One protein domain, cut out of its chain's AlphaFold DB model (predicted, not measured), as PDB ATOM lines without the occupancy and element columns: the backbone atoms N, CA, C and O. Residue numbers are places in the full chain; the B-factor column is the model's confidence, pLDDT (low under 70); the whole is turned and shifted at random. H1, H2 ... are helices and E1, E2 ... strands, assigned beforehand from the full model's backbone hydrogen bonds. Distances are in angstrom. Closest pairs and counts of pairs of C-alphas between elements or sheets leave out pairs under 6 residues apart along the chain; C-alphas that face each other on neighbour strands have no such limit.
ATOM      1  N   VAL A   7     -19.320 -20.904   3.921       94.88
ATOM      2  CA  VAL A   7     -18.128 -21.429   4.597       94.88
ATOM      3  C   VAL A   7     -17.637 -22.676   3.882       94.88
ATOM      4  O   VAL A   7     -18.427 -23.403   3.288       94.88
ATOM      5  N   ILE A   8     -16.332 -22.927   3.930       93.69
ATOM      6  CA  ILE A   8     -15.751 -24.168   3.416       93.69
ATOM      7  C   ILE A   8     -15.472 -25.078   4.608       93.69
ATOM      8  O   ILE A   8     -14.713 -24.705   5.501       93.69
ATOM      9  N   ILE A   9     -16.073 -26.264   4.605       91.00
ATOM     10  CA  ILE A   9     -15.968 -27.269   5.664       91.00
ATOM     11  C   ILE A   9     -15.505 -28.577   5.030       91.00
ATOM     12  O   ILE A   9     -16.129 -29.063   4.090       91.00
ATOM     13  N   ALA A  10     -14.378 -29.118   5.503       87.62
ATOM     14  CA  ALA A  10     -13.770 -30.349   4.982       87.62
ATOM     15  C   ALA A  10     -13.612 -30.382   3.439       87.62
ATOM     16  O   ALA A  10     -13.684 -31.438   2.818       87.62
ATOM     17  N   GLY A  11     -13.380 -29.220   2.810       86.88
ATOM     18  CA  GLY A  11     -13.234 -29.077   1.353       86.88
ATOM     19  C   GLY A  11     -14.543 -28.887   0.571       86.88
ATOM     20  O   GLY A  11     -14.493 -28.708  -0.642       86.88
ATOM     21  N   LYS A  12     -15.697 -28.871   1.245       89.75
ATOM     22  CA  LYS A  12     -17.028 -28.662   0.660       89.75
ATOM     23  C   LYS A  12     -17.562 -27.275   1.016       89.75
ATOM     24  O   LYS A  12     -17.395 -26.814   2.143       89.75
ATOM     25  N   GLU A  13     -18.181 -26.589   0.057       95.44
ATOM     26  CA  GLU A  13     -18.812 -25.282   0.287       95.44
ATOM     27  C   GLU A  13     -20.212 -25.467   0.880       95.44
ATOM     28  O   GLU A  13     -21.028 -26.188   0.312       95.44
ATOM     29  N   PHE A  14     -20.491 -24.790   1.992       96.00
ATOM     30  CA  PHE A  14     -21.797 -24.735   2.635       96.00
ATOM     31  C   PHE A  14     -22.377 -23.329   2.531       96.00
ATOM     32  O   PHE A  14     -21.685 -22.343   2.798       96.00
ATOM     33  N   THR A  15     -23.663 -23.237   2.197       97.50
ATOM     34  CA  THR A  15     -24.421 -21.983   2.312       97.50
ATOM     35  C   THR A  15     -24.819 -21.771   3.768       97.50
ATOM     36  O   THR A  15     -25.227 -22.714   4.439       97.50
ATOM     37  N   VAL A  16     -24.695 -20.539   4.258       96.62
ATOM     38  CA  VAL A  16     -25.088 -20.147   5.614       96.62
ATOM     39  C   VAL A  16     -26.245 -19.165   5.517       96.62
ATOM     40  O   VAL A  16     -26.096 -18.054   4.996       96.62
ATOM     41  N   GLU A  17     -27.393 -19.566   6.045       96.50
ATOM     42  CA  GLU A  17     -28.621 -18.782   6.029       96.50
ATOM     43  C   GLU A  17     -29.061 -18.444   7.452       96.50
ATOM     44  O   GLU A  17     -29.042 -19.281   8.353       96.50
ATOM     45  N   LYS A  18     -29.462 -17.187   7.664       93.56
ATOM     46  CA  LYS A  18     -30.069 -16.757   8.924       93.56
ATOM     47  C   LYS A  18     -31.579 -16.900   8.824       93.56
ATOM     48  O   LYS A  18     -32.204 -16.196   8.034       93.56
ATOM     49  N   ASP A  19     -32.154 -17.755   9.658       91.75
ATOM     50  CA  ASP A  19     -33.597 -17.885   9.805       91.75
ATOM     51  C   ASP A  19     -34.093 -16.953  10.918       91.75
ATOM     52  O   ASP A  19     -33.935 -17.203  12.114       91.75
ATOM     53  N   PHE A  20     -34.747 -15.862  10.520       89.56
ATOM     54  CA  PHE A  20     -35.286 -14.872  11.453       89.56
ATOM     55  C   PHE A  20     -36.488 -15.367  12.267       89.56
ATOM     56  O   PHE A  20     -36.885 -14.719  13.239       89.56
ATOM     57  N   LYS A  21     -37.095 -16.488  11.869       88.25
ATOM     58  CA  LYS A  21     -38.296 -17.055  12.494       88.25
ATOM     59  C   LYS A  21     -37.976 -18.270  13.368       88.25
ATOM     60  O   LYS A  21     -38.733 -18.533  14.306       88.25
ATOM     61  N   GLY A  22     -36.881 -18.971  13.086       85.44
ATOM     62  CA  GLY A  22     -36.393 -20.130  13.829       85.44
ATOM     63  C   GLY A  22     -35.608 -19.788  15.099       85.44
ATOM     64  O   GLY A  22     -35.096 -18.679  15.272       85.44
ATOM     65  N   ARG A  23     -35.515 -20.772  16.001       84.31
ATOM     66  CA  ARG A  23     -34.627 -20.783  17.175       84.31
ATOM     67  C   ARG A  23     -33.596 -21.899  17.006       84.31
ATOM     68  O   ARG A  23     -33.935 -22.931  16.437       84.31
ATOM     69  N   GLY A  24     -32.395 -21.708  17.546       88.44
ATOM     70  CA  GLY A  24     -31.311 -22.695  17.459       88.44
ATOM     71  C   GLY A  24     -30.658 -22.747  16.080       88.44
ATOM     72  O   GLY A  24     -30.804 -21.813  15.294       88.44
ATOM     73  N   GLY A  25     -29.911 -23.808  15.803       90.31
ATOM     74  CA  GLY A  25     -29.247 -24.030  14.526       90.31
ATOM     75  C   GLY A  25     -29.565 -25.411  13.968       90.31
ATOM     76  O   GLY A  25     -30.143 -26.256  14.650       90.31
ATOM     77  N   SER A  26     -29.267 -25.600  12.688       91.38
ATOM     78  CA  SER A  26     -29.186 -26.936  12.105       91.38
ATOM     79  C   SER A  26     -28.242 -26.932  10.913       91.38
ATOM     80  O   SER A  26     -28.176 -25.949  10.169       91.38
ATOM     81  N   TYR A  27     -27.575 -28.053  10.670       89.94
ATOM     82  CA  TYR A  27     -26.827 -28.283   9.443       89.94
ATOM     83  C   TYR A  27     -27.438 -29.435   8.634       89.94
ATOM     84  O   TYR A  27     -28.035 -30.374   9.160       89.94
ATOM     85  N   SER A  28     -27.276 -29.371   7.316       87.44
ATOM     86  CA  SER A  28     -27.625 -30.438   6.384       87.44
ATOM     87  C   SER A  28     -26.426 -30.719   5.491       87.44
ATOM     88  O   SER A  28     -26.057 -29.884   4.661       87.44
ATOM     89  N   SER A  29     -25.827 -31.904   5.648       84.06
ATOM     90  CA  SER A  29     -24.723 -32.342   4.786       84.06
ATOM     91  C   SER A  29     -25.176 -32.464   3.331       84.06
ATOM     92  O   SER A  29     -24.554 -31.874   2.448       84.06
ATOM     93  N   ASP A  30     -26.292 -33.151   3.076       86.00
ATOM     94  CA  ASP A  30     -26.777 -33.421   1.715       86.00
ATOM     95  C   ASP A  30     -27.075 -32.139   0.934       86.00
ATOM     96  O   ASP A  30     -26.720 -32.015  -0.236       86.00
ATOM     97  N   LYS A  31     -27.695 -31.155   1.596       89.81
ATOM     98  CA  LYS A  31     -28.024 -29.858   0.988       89.81
ATOM     99  C   LYS A  31     -26.864 -28.863   1.028       89.81
ATOM    100  O   LYS A  31     -27.015 -27.767   0.494       89.81
ATOM    101  N   ALA A  32     -25.754 -29.215   1.679       92.69
ATOM    102  CA  ALA A  32     -24.634 -28.327   1.970       92.69
ATOM    103  C   ALA A  32     -25.103 -26.970   2.536       92.69
ATOM    104  O   ALA A  32     -24.788 -25.900   2.010       92.69
ATOM    105  N   HIS A  33     -25.917 -27.023   3.593       95.94
ATOM    106  CA  HIS A  33     -26.578 -25.847   4.157       95.94
ATOM    107  C   HIS A  33     -26.455 -25.816   5.685       95.94
ATOM    108  O   HIS A  33     -26.639 -26.838   6.340       95.94
ATOM    109  N   ILE A  34     -26.165 -24.642   6.242       95.19
ATOM    110  CA  ILE A  34     -26.200 -24.320   7.670       95.19
ATOM    111  C   ILE A  34     -27.268 -23.246   7.909       95.19
ATOM    112  O   ILE A  34     -27.205 -22.162   7.329       95.19
ATOM    113  N   TYR A  35     -28.220 -23.537   8.787       95.81
ATOM    114  CA  TYR A  35     -29.296 -22.639   9.189       95.81
ATOM    115  C   TYR A  35     -29.047 -22.107  10.594       95.81
ATOM    116  O   TYR A  35     -28.862 -22.882  11.528       95.81
ATOM    117  N   ILE A  36     -29.097 -20.786  10.750       96.12
ATOM    118  CA  ILE A  36     -28.890 -20.097  12.024       96.12
ATOM    119  C   ILE A  36     -30.167 -19.354  12.404       96.12
ATOM    120  O   ILE A  36     -30.461 -18.287  11.863       96.12
ATOM    121  N   GLY A  37     -30.921 -19.908  13.344       93.69
ATOM    122  CA  GLY A  37     -32.092 -19.275  13.934       93.69
ATOM    123  C   GLY A  37     -31.710 -18.050  14.761       93.69
ATOM    124  O   GLY A  37     -30.821 -18.111  15.612       93.69
ATOM    125  N   THR A  38     -32.384 -16.924  14.530       94.62
ATOM    126  CA  THR A  38     -32.094 -15.657  15.226       94.62
ATOM    127  C   THR A  38     -33.246 -15.149  16.090       94.62
ATOM    128  O   THR A  38     -33.162 -14.051  16.641       94.62
ATOM    129  N   LYS A  39     -34.357 -15.887  16.193       93.44
ATOM    130  CA  LYS A  39     -35.549 -15.409  16.901       93.44
ATOM    131  C   LYS A  39     -35.303 -15.309  18.408       93.44
ATOM    132  O   LYS A  39     -35.167 -16.322  19.087       93.44
ATOM    133  N   ASN A  40     -35.387 -14.087  18.937       92.00
ATOM    134  CA  ASN A  40     -35.200 -13.749  20.355       92.00
ATOM    135  C   ASN A  40     -33.808 -14.099  20.912       92.00
ATOM    136  O   ASN A  40     -33.686 -14.293  22.116       92.00
ATOM    137  N   HIS A  41     -32.790 -14.205  20.059       89.44
ATOM    138  CA  HIS A  41     -31.418 -14.464  20.489       89.44
ATOM    139  C   HIS A  41     -30.596 -13.174  20.432       89.44
ATOM    140  O   HIS A  41     -30.740 -12.349  19.526       89.44
ATOM    141  N   THR A  42     -29.716 -13.011  21.409       91.62
ATOM    142  CA  THR A  42     -28.643 -12.023  21.414       91.62
ATOM    143  C   THR A  42     -27.627 -12.326  20.316       91.62
ATOM    144  O   THR A  42     -27.560 -13.426  19.768       91.62
ATOM    145  N   LYS A  43     -26.791 -11.337  19.990       90.25
ATOM    146  CA  LYS A  43     -25.701 -11.527  19.028       90.25
ATOM    147  C   LYS A  43     -24.752 -12.651  19.452       90.25
ATOM    148  O   LYS A  43     -24.354 -13.432  18.597       90.25
ATOM    149  N   ASP A  44     -24.443 -12.745  20.740       89.06
ATOM    150  CA  ASP A  44     -23.538 -13.764  21.272       89.06
ATOM    151  C   ASP A  44     -24.157 -15.162  21.170       89.06
ATOM    152  O   ASP A  44     -23.486 -16.106  20.766       89.06
ATOM    153  N   GLU A  45     -25.460 -15.297  21.432       90.00
ATOM    154  CA  GLU A  45     -26.183 -16.558  21.218       90.00
ATOM    155  C   GLU A  45     -26.224 -16.949  19.735       90.00
ATOM    156  O   GLU A  45     -26.035 -18.114  19.407       90.00
ATOM    157  N   ILE A  46     -26.426 -15.993  18.825       92.00
ATOM    158  CA  ILE A  46     -26.397 -16.240  17.374       92.00
ATOM    159  C   ILE A  46     -24.997 -16.675  16.913       92.00
ATOM    160  O   ILE A  46     -24.870 -17.591  16.099       92.00
ATOM    161  N   ASP A  47     -23.953 -16.017  17.418       92.06
ATOM    162  CA  ASP A  47     -22.563 -16.354  17.113       92.06
ATOM    163  C   ASP A  47     -22.220 -17.757  17.642       92.06
ATOM    164  O   ASP A  47     -21.629 -18.551  16.910       92.06
ATOM    165  N   ASN A  48     -22.659 -18.096  18.859       89.75
ATOM    166  CA  ASN A  48     -22.495 -19.429  19.442       89.75
ATOM    167  C   ASN A  48     -23.233 -20.504  18.645       89.75
ATOM    168  O   ASN A  48     -22.634 -21.533  18.346       89.75
ATOM    169  N   THR A  49     -24.483 -20.260  18.238       92.75
ATOM    170  CA  THR A  49     -25.223 -21.175  17.358       92.75
ATOM    171  C   THR A  49     -24.452 -21.422  16.066       92.75
ATOM    172  O   THR A  49     -24.293 -22.559  15.644       92.75
ATOM    173  N   PHE A  50     -23.914 -20.377  15.438       94.62
ATOM    174  CA  PHE A  50     -23.131 -20.557  14.219       94.62
ATOM    175  C   PHE A  50     -21.864 -21.390  14.434       94.62
ATOM    176  O   PHE A  50     -21.578 -22.274  13.630       94.62
ATOM    177  N   LEU A  51     -21.120 -21.139  15.514       92.75
ATOM    178  CA  LEU A  51     -19.940 -21.939  15.845       92.75
ATOM    179  C   LEU A  51     -20.299 -23.402  16.117       92.75
ATOM    180  O   LEU A  51     -19.594 -24.289  15.638       92.75
ATOM    181  N   HIS A  52     -21.399 -23.641  16.835       91.88
ATOM    182  CA  HIS A  52     -21.939 -24.973  17.107       91.88
ATOM    183  C   HIS A  52     -22.184 -25.744  15.807       91.88
ATOM    184  O   HIS A  52     -21.593 -26.804  15.609       91.88
ATOM    185  N   GLU A  53     -22.965 -25.178  14.882       93.50
ATOM    186  CA  GLU A  53     -23.295 -25.849  13.618       93.50
ATOM    187  C   GLU A  53     -22.063 -26.095  12.740       93.50
ATOM    188  O   GLU A  53     -21.947 -27.138  12.095       93.50
ATOM    189  N   VAL A  54     -21.109 -25.156  12.713       93.25
ATOM    190  CA  VAL A  54     -19.852 -25.334  11.969       93.25
ATOM    191  C   VAL A  54     -19.041 -26.492  12.548       93.25
ATOM    192  O   VAL A  54     -18.514 -27.302  11.787       93.25
ATOM    193  N   ILE A  55     -18.942 -26.599  13.876       89.31
ATOM    194  CA  ILE A  55     -18.230 -27.700  14.530       89.31
ATOM    195  C   ILE A  55     -18.925 -29.028  14.231       89.31
ATOM    196  O   ILE A  55     -18.257 -29.955  13.772       89.31
ATOM    197  N   GLU A  56     -20.243 -29.121  14.419       85.25
ATOM    198  CA  GLU A  56     -20.997 -30.343  14.119       85.25
ATOM    199  C   GLU A  56     -20.838 -30.780  12.659       85.25
ATOM    200  O   GLU A  56     -20.633 -31.968  12.389       85.25
ATOM    201  N   ALA A  57     -20.858 -29.825  11.725       88.69
ATOM    202  CA  ALA A  57     -20.629 -30.086  10.314       88.69
ATOM    203  C   ALA A  57     -19.207 -30.603  10.049       88.69
ATOM    204  O   ALA A  57     -19.066 -31.621   9.378       88.69
ATOM    205  N   ILE A  58     -18.147 -29.988  10.601       87.44
ATOM    206  CA  ILE A  58     -16.775 -30.497  10.397       87.44
ATOM    207  C   ILE A  58     -16.648 -31.931  10.926       87.44
ATOM    208  O   ILE A  58     -16.104 -32.802  10.245       87.44
ATOM    209  N   LEU A  59     -17.167 -32.188  12.128       82.69
ATOM    210  CA  LEU A  59     -17.084 -33.500  12.765       82.69
ATOM    211  C   LEU A  59     -17.887 -34.565  12.006       82.69
ATOM    212  O   LEU A  59     -17.444 -35.709  11.887       82.69
ATOM    213  N   SER A  60     -19.040 -34.183  11.449       81.19
ATOM    214  CA  SER A  60     -19.838 -35.036  10.570       81.19
ATOM    215  C   SER A  60     -19.132 -35.335   9.248       81.19
ATOM    216  O   SER A  60     -18.999 -36.502   8.889       81.19
ATOM    217  N   GLU A  61     -18.672 -34.311   8.519       83.12
ATOM    218  CA  GLU A  61     -18.085 -34.486   7.182       83.12
ATOM    219  C   GLU A  61     -16.768 -35.271   7.225       83.12
ATOM    220  O   GLU A  61     -16.426 -35.973   6.275       83.12
ATOM    221  N   ARG A  62     -16.023 -35.194   8.332       77.56
ATOM    222  CA  ARG A  62     -14.796 -35.977   8.534       77.56
ATOM    223  C   ARG A  62     -15.053 -37.414   9.012       77.56
ATOM    224  O   ARG A  62     -14.092 -38.132   9.258       77.56
ATOM    225  N   MET A  63     -16.317 -37.841   9.120       67.69
ATOM    226  CA  MET A  63     -16.728 -39.162   9.624       67.69
ATOM    227  C   MET A  63     -16.191 -39.489  11.024       67.69
ATOM    228  O   MET A  63     -15.963 -40.648  11.357       67.69
ATOM    229  N   LEU A  64     -16.037 -38.487  11.887       58.78
ATOM    230  CA  LEU A  64     -15.505 -38.682  13.240       58.78
ATOM    231  C   LEU A  64     -16.607 -39.082  14.239       58.78
ATOM    232  O   LEU A  64     -16.469 -38.906  15.448       58.78
ATOM    233  N   ARG A  65     -17.718 -39.625  13.729       53.53
ATOM    234  CA  ARG A  65     -18.849 -40.130  14.512       53.53
ATOM    235  C   ARG A  65     -18.657 -41.622  14.769       53.53
ATOM    236  O   ARG A  65     -18.638 -42.417  13.836       53.53
ATOM    237  N   PHE A  66     -18.557 -42.010  16.041       43.75
ATOM    238  CA  PHE A  66     -18.320 -43.403  16.443       43.75
ATOM    239  C   PHE A  66     -19.499 -44.359  16.147       43.75
ATOM    240  O   PHE A  66     -19.302 -45.571  16.068       43.75
ATOM    241  N   LYS A  67     -20.726 -43.852  15.956       43.62
ATOM    242  CA  LYS A  67     -21.906 -44.657  15.593       43.62
ATOM    243  C   LYS A  67     -22.840 -43.892  14.654       43.62
ATOM    244  O   LYS A  67     -23.111 -42.712  14.867       43.62
ATOM    245  N   LEU A  68     -23.356 -44.591  13.637       44.25
ATOM    246  CA  LEU A  68     -24.520 -44.151  12.862       44.25
ATOM    247  C   LEU A  68     -25.714 -43.957  13.817       44.25
ATOM    248  O   LEU A  68     -25.837 -44.737  14.768       44.25
ATOM    249  N   PRO A  69     -26.588 -42.959  13.586       44.12
ATOM    250  CA  PRO A  69     -27.779 -42.782  14.404       44.12
ATOM    251  C   PRO A  69     -28.595 -44.075  14.380       44.12
ATOM    252  O   PRO A  69     -28.891 -44.616  13.311       44.12
ATOM    253  N   TYR A  70     -28.966 -44.575  15.560       44.69
ATOM    254  CA  TYR A  70     -30.098 -45.488  15.629       44.69
ATOM    255  C   TYR A  70     -31.286 -44.740  15.028       44.69
ATOM    256  O   TYR A  70     -31.578 -43.609  15.414       44.69
ATOM    257  N   ILE A  71     -31.910 -45.353  14.024       44.22
ATOM    258  CA  ILE A  71     -33.083 -44.829  13.330       44.22
ATOM    259  C   ILE A  71     -34.123 -44.449  14.396       44.22
ATOM    260  O   ILE A  71     -34.736 -45.337  14.981       44.22
ATOM    261  N   GLY A  72     -34.293 -43.151  14.679       44.41
ATOM    262  CA  GLY A  72     -35.380 -42.664  15.532       44.41
ATOM    263  C   GLY A  72     -35.059 -41.592  16.574       44.41
ATOM    264  O   GLY A  72     -36.017 -41.018  17.079       44.41
ATOM    265  N   ASP A  73     -33.794 -41.278  16.880       44.84
ATOM    266  CA  ASP A  73     -33.492 -40.273  17.913       44.84
ATOM    267  C   ASP A  73     -32.519 -39.197  17.414       44.84
ATOM    268  O   ASP A  73     -31.326 -39.430  17.219       44.84
ATOM    269  N   SER A  74     -33.048 -37.998  17.166       46.44
ATOM    270  CA  SER A  74     -32.275 -36.819  16.762       46.44
ATOM    271  C   SER A  74     -31.454 -36.212  17.910       46.44
ATOM    272  O   SER A  74     -30.763 -35.225  17.683       46.44
ATOM    273  N   ASN A  75     -31.511 -36.802  19.111       46.72
ATOM    274  CA  ASN A  75     -30.713 -36.441  20.287       46.72
ATOM    275  C   ASN A  75     -29.641 -37.496  20.625       46.72
ATOM    276  O   ASN A  75     -29.271 -37.651  21.786       46.72
ATOM    277  N   GLY A  76     -29.174 -38.269  19.642       51.47
ATOM    278  CA  GLY A  76     -28.132 -39.269  19.879       51.47
ATOM    279  C   GLY A  76     -26.863 -38.650  20.478       51.47
ATOM    280  O   GLY A  76     -26.376 -37.634  19.986       51.47
ATOM    281  N   ASP A  77     -26.316 -39.281  21.520       53.50
ATOM    282  CA  ASP A  77     -25.050 -38.869  22.128       53.50
ATOM    283  C   ASP A  77     -23.929 -38.843  21.080       53.50
ATOM    284  O   ASP A  77     -23.641 -39.842  20.406       53.50
ATOM    285  N   TYR A  78     -23.255 -37.701  20.956       57.16
ATOM    286  CA  TYR A  78     -22.075 -37.589  20.114       57.16
ATOM    287  C   TYR A  78     -20.848 -38.141  20.845       57.16
ATOM    288  O   TYR A  78     -20.330 -37.516  21.769       57.16
ATOM    289  N   LEU A  79     -20.335 -39.291  20.400       58.31
ATOM    290  CA  LEU A  79     -18.989 -39.735  20.757       58.31
ATOM    291  C   LEU A  79     -18.043 -39.456  19.590       58.31
ATOM    292  O   LEU A  79     -18.144 -40.089  18.533       58.31
ATOM    293  N   PHE A  80     -17.118 -38.525  19.811       66.31
ATOM    294  CA  PHE A  80     -16.050 -38.221  18.873       66.31
ATOM    295  C   PHE A  80     -14.714 -38.754  19.397       66.31
ATOM    296  O   PHE A  80     -14.294 -38.411  20.502       66.31
ATOM    297  N   ASN A  81     -14.056 -39.604  18.612       68.12
ATOM    298  CA  ASN A  81     -12.729 -40.131  18.918       68.12
ATOM    299  C   ASN A  81     -11.764 -39.669  17.828       68.12
ATOM    300  O   ASN A  81     -12.062 -39.830  16.646       68.12
ATOM    301  N   PHE A  82     -10.635 -39.094  18.234       75.56
ATOM    302  CA  PHE A  82      -9.649 -38.525  17.326       75.56
ATOM    303  C   PHE A  82      -8.241 -38.894  17.775       75.56
ATOM    304  O   PHE A  82      -7.912 -38.811  18.960       75.56
ATOM    305  N   ASN A  83      -7.373 -39.194  16.817       80.06
ATOM    306  CA  ASN A  83      -5.936 -39.063  17.006       80.06
ATOM    307  C   ASN A  83      -5.489 -37.599  16.801       80.06
ATOM    308  O   ASN A  83      -6.252 -36.736  16.364       80.06
ATOM    309  N   HIS A  84      -4.229 -37.303  17.125       80.94
ATOM    310  CA  HIS A  84      -3.709 -35.933  17.069       80.94
ATOM    311  C   HIS A  84      -3.800 -35.302  15.669       80.94
ATOM    312  O   HIS A  84      -4.169 -34.138  15.545       80.94
ATOM    313  N   LEU A  85      -3.535 -36.076  14.611       82.38
ATOM    314  CA  LEU A  85      -3.605 -35.593  13.230       82.38
ATOM    315  C   LEU A  85      -5.048 -35.248  12.822       82.38
ATOM    316  O   LEU A  85      -5.290 -34.267  12.122       82.38
ATOM    317  N   GLU A  86      -6.026 -36.041  13.261       81.56
ATOM    318  CA  GLU A  86      -7.452 -35.763  13.044       81.56
ATOM    319  C   GLU A  86      -7.884 -34.482  13.764       81.56
ATOM    320  O   GLU A  86      -8.577 -33.649  13.175       81.56
ATOM    321  N   PHE A  87      -7.399 -34.275  14.990       81.31
ATOM    322  CA  PHE A  87      -7.626 -33.044  15.742       81.31
ATOM    323  C   PHE A  87      -7.009 -31.813  15.054       81.31
ATOM    324  O   PHE A  87      -7.679 -30.792  14.900       81.31
ATOM    325  N   GLU A  88      -5.768 -31.901  14.567       86.38
ATOM    326  CA  GLU A  88      -5.131 -30.815  13.805       86.38
ATOM    327  C   GLU A  88      -5.927 -30.452  12.543       86.38
ATOM    328  O   GLU A  88      -6.121 -29.273  12.226       86.38
ATOM    329  N   ASN A  89      -6.432 -31.462  11.831       80.44
ATOM    330  CA  ASN A  89      -7.272 -31.252  10.656       80.44
ATOM    331  C   ASN A  89      -8.597 -30.559  11.017       80.44
ATOM    332  O   ASN A  89      -9.004 -29.647  10.295       80.44
ATOM    333  N   TRP A  90      -9.224 -30.929  12.140       85.06
ATOM    334  CA  TRP A  90     -10.429 -30.264  12.651       85.06
ATOM    335  C   TRP A  90     -10.178 -28.784  12.963       85.06
ATOM    336  O   TRP A  90     -10.917 -27.918  12.494       85.06
ATOM    337  N   VAL A  91      -9.088 -28.473  13.673       86.31
ATOM    338  CA  VAL A  91      -8.700 -27.088  13.989       86.31
ATOM    339  C   VAL A  91      -8.438 -26.278  12.715       86.31
ATOM    340  O   VAL A  91      -8.847 -25.116  12.614       86.31
ATOM    341  N   ARG A  92      -7.788 -26.876  11.708       88.44
ATOM    342  CA  ARG A  92      -7.561 -26.222  10.413       88.44
ATOM    343  C   ARG A  92      -8.876 -25.904   9.704       88.44
ATOM    344  O   ARG A  92      -9.019 -24.796   9.188       88.44
ATOM    345  N   ASP A  93      -9.813 -26.845   9.685       85.94
ATOM    346  CA  ASP A  93     -11.120 -26.659   9.053       85.94
ATOM    347  C   ASP A  93     -11.935 -25.572   9.779       85.94
ATOM    348  O   ASP A  93     -12.490 -24.690   9.124       85.94
ATOM    349  N   LEU A  94     -11.903 -25.542  11.119       89.38
ATOM    350  CA  LEU A  94     -12.514 -24.470  11.912       89.38
ATOM    351  C   LEU A  94     -11.917 -23.102  11.559       89.38
ATOM    352  O   LEU A  94     -12.646 -22.152  11.276       89.38
ATOM    353  N   ARG A  95     -10.584 -22.991  11.501       89.50
ATOM    354  CA  ARG A  95      -9.912 -21.744  11.102       89.50
ATOM    355  C   ARG A  95     -10.340 -21.288   9.706       89.50
ATOM    356  O   ARG A  95     -10.525 -20.090   9.495       89.50
ATOM    357  N   LEU A  96     -10.451 -22.206   8.744       86.62
ATOM    358  CA  LEU A  96     -10.869 -21.876   7.380       86.62
ATOM    359  C   LEU A  96     -12.316 -21.377   7.342       86.62
ATOM    360  O   LEU A  96     -12.570 -20.352   6.711       86.62
ATOM    361  N   ALA A  97     -13.223 -22.030   8.072       87.25
ATOM    362  CA  ALA A  97     -14.616 -21.606   8.191       87.25
ATOM    363  C   ALA A  97     -14.756 -20.214   8.837       87.25
ATOM    364  O   ALA A  97     -15.616 -19.428   8.443       87.25
ATOM    365  N   LEU A  98     -13.876 -19.874   9.784       88.62
ATOM    366  CA  LEU A  98     -13.875 -18.585  10.486       88.62
ATOM    367  C   LEU A  98     -13.010 -17.504   9.828       88.62
ATOM    368  O   LEU A  98     -12.961 -16.376  10.317       88.62
ATOM    369  N   LYS A  99     -12.324 -17.789   8.718       85.81
ATOM    370  CA  LYS A  99     -11.372 -16.844   8.110       85.81
ATOM    371  C   LYS A  99     -12.008 -15.491   7.772       85.81
ATOM    372  O   LYS A  99     -11.365 -14.456   7.939       85.81
TER     373      LYS A  99
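This is residues 7 to 99 of the 103 residues of an uncharacterized protein of Candidatus Scalindua sp (UniProt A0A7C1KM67). A curled sheet of four strands has the long helix H1 over one face, and H2 packs on H1 and on edge strand E1, at a steep tilt to H1. The long loop between the helices, residues 62 to 83, leaves this body, and its residues 70 to 75 stick out. The printed part has 93 residues, with named elements in the order E1, E2, E3, E4, H1, H2; the mixed sheet runs E1, E2, E4, E3, and the class is mixed, helices and strands. It is compact, with a radius of gyration of the C-alphas of 13.7 A and spans of 38 by 36 by 23 A.

E2, residues 12 to 19, has staggered pairing: residues 12 to 14 pair with E1, residues 7 to 9, and residues 15 to 19 with E4, residues 33 to 37. E1 and E2 form an antiparallel hairpin, with N 9 and O 12 2.8 A apart, within hydrogen-bond range. E2 and E4 are parallel, with N 19 and O 36 at 2.8 A. E4 and E3, residues 25 to 28, form an antiparallel hairpin, with N 28 and O 33 at 2.8 A. H1, residues 43 to 61, is on the sheet; its closest C-alphas to E3 are those of Thr 49 and Gly 25, 5.7 A apart. H2, residues 84 to 97, only grazes the sheet with residues 90 to 97; its closest C-alphas to E1 are those of Ala 97 and Val 7, 5.0 A apart. H1, with residues 54 to 59 alone, touches H2, opposite ways at a steep tilt of 47 degrees; the closest C-alphas are those of Ile 58 and Trp 90, 6.7 A apart. In H1 and H2 every O i to N i+4 pair is within hydrogen-bond range.

E1 begins at C-alpha 7, (-18.128, -21.429, 4.597). E2 is 21.8 A long, E4 13.0 A and E3 10.5 A. H1 measures 26.9 A, and H2 20.1 A, ending at C-alpha 97, (-14.616, -21.606, 8.191).

The C-alphas farthest apart, of Lys 21 and His 84, are 39.7 A apart. The printed part has no cut; H1 to H2 is a long link. Residues 63 to 81 have pLDDT under 70.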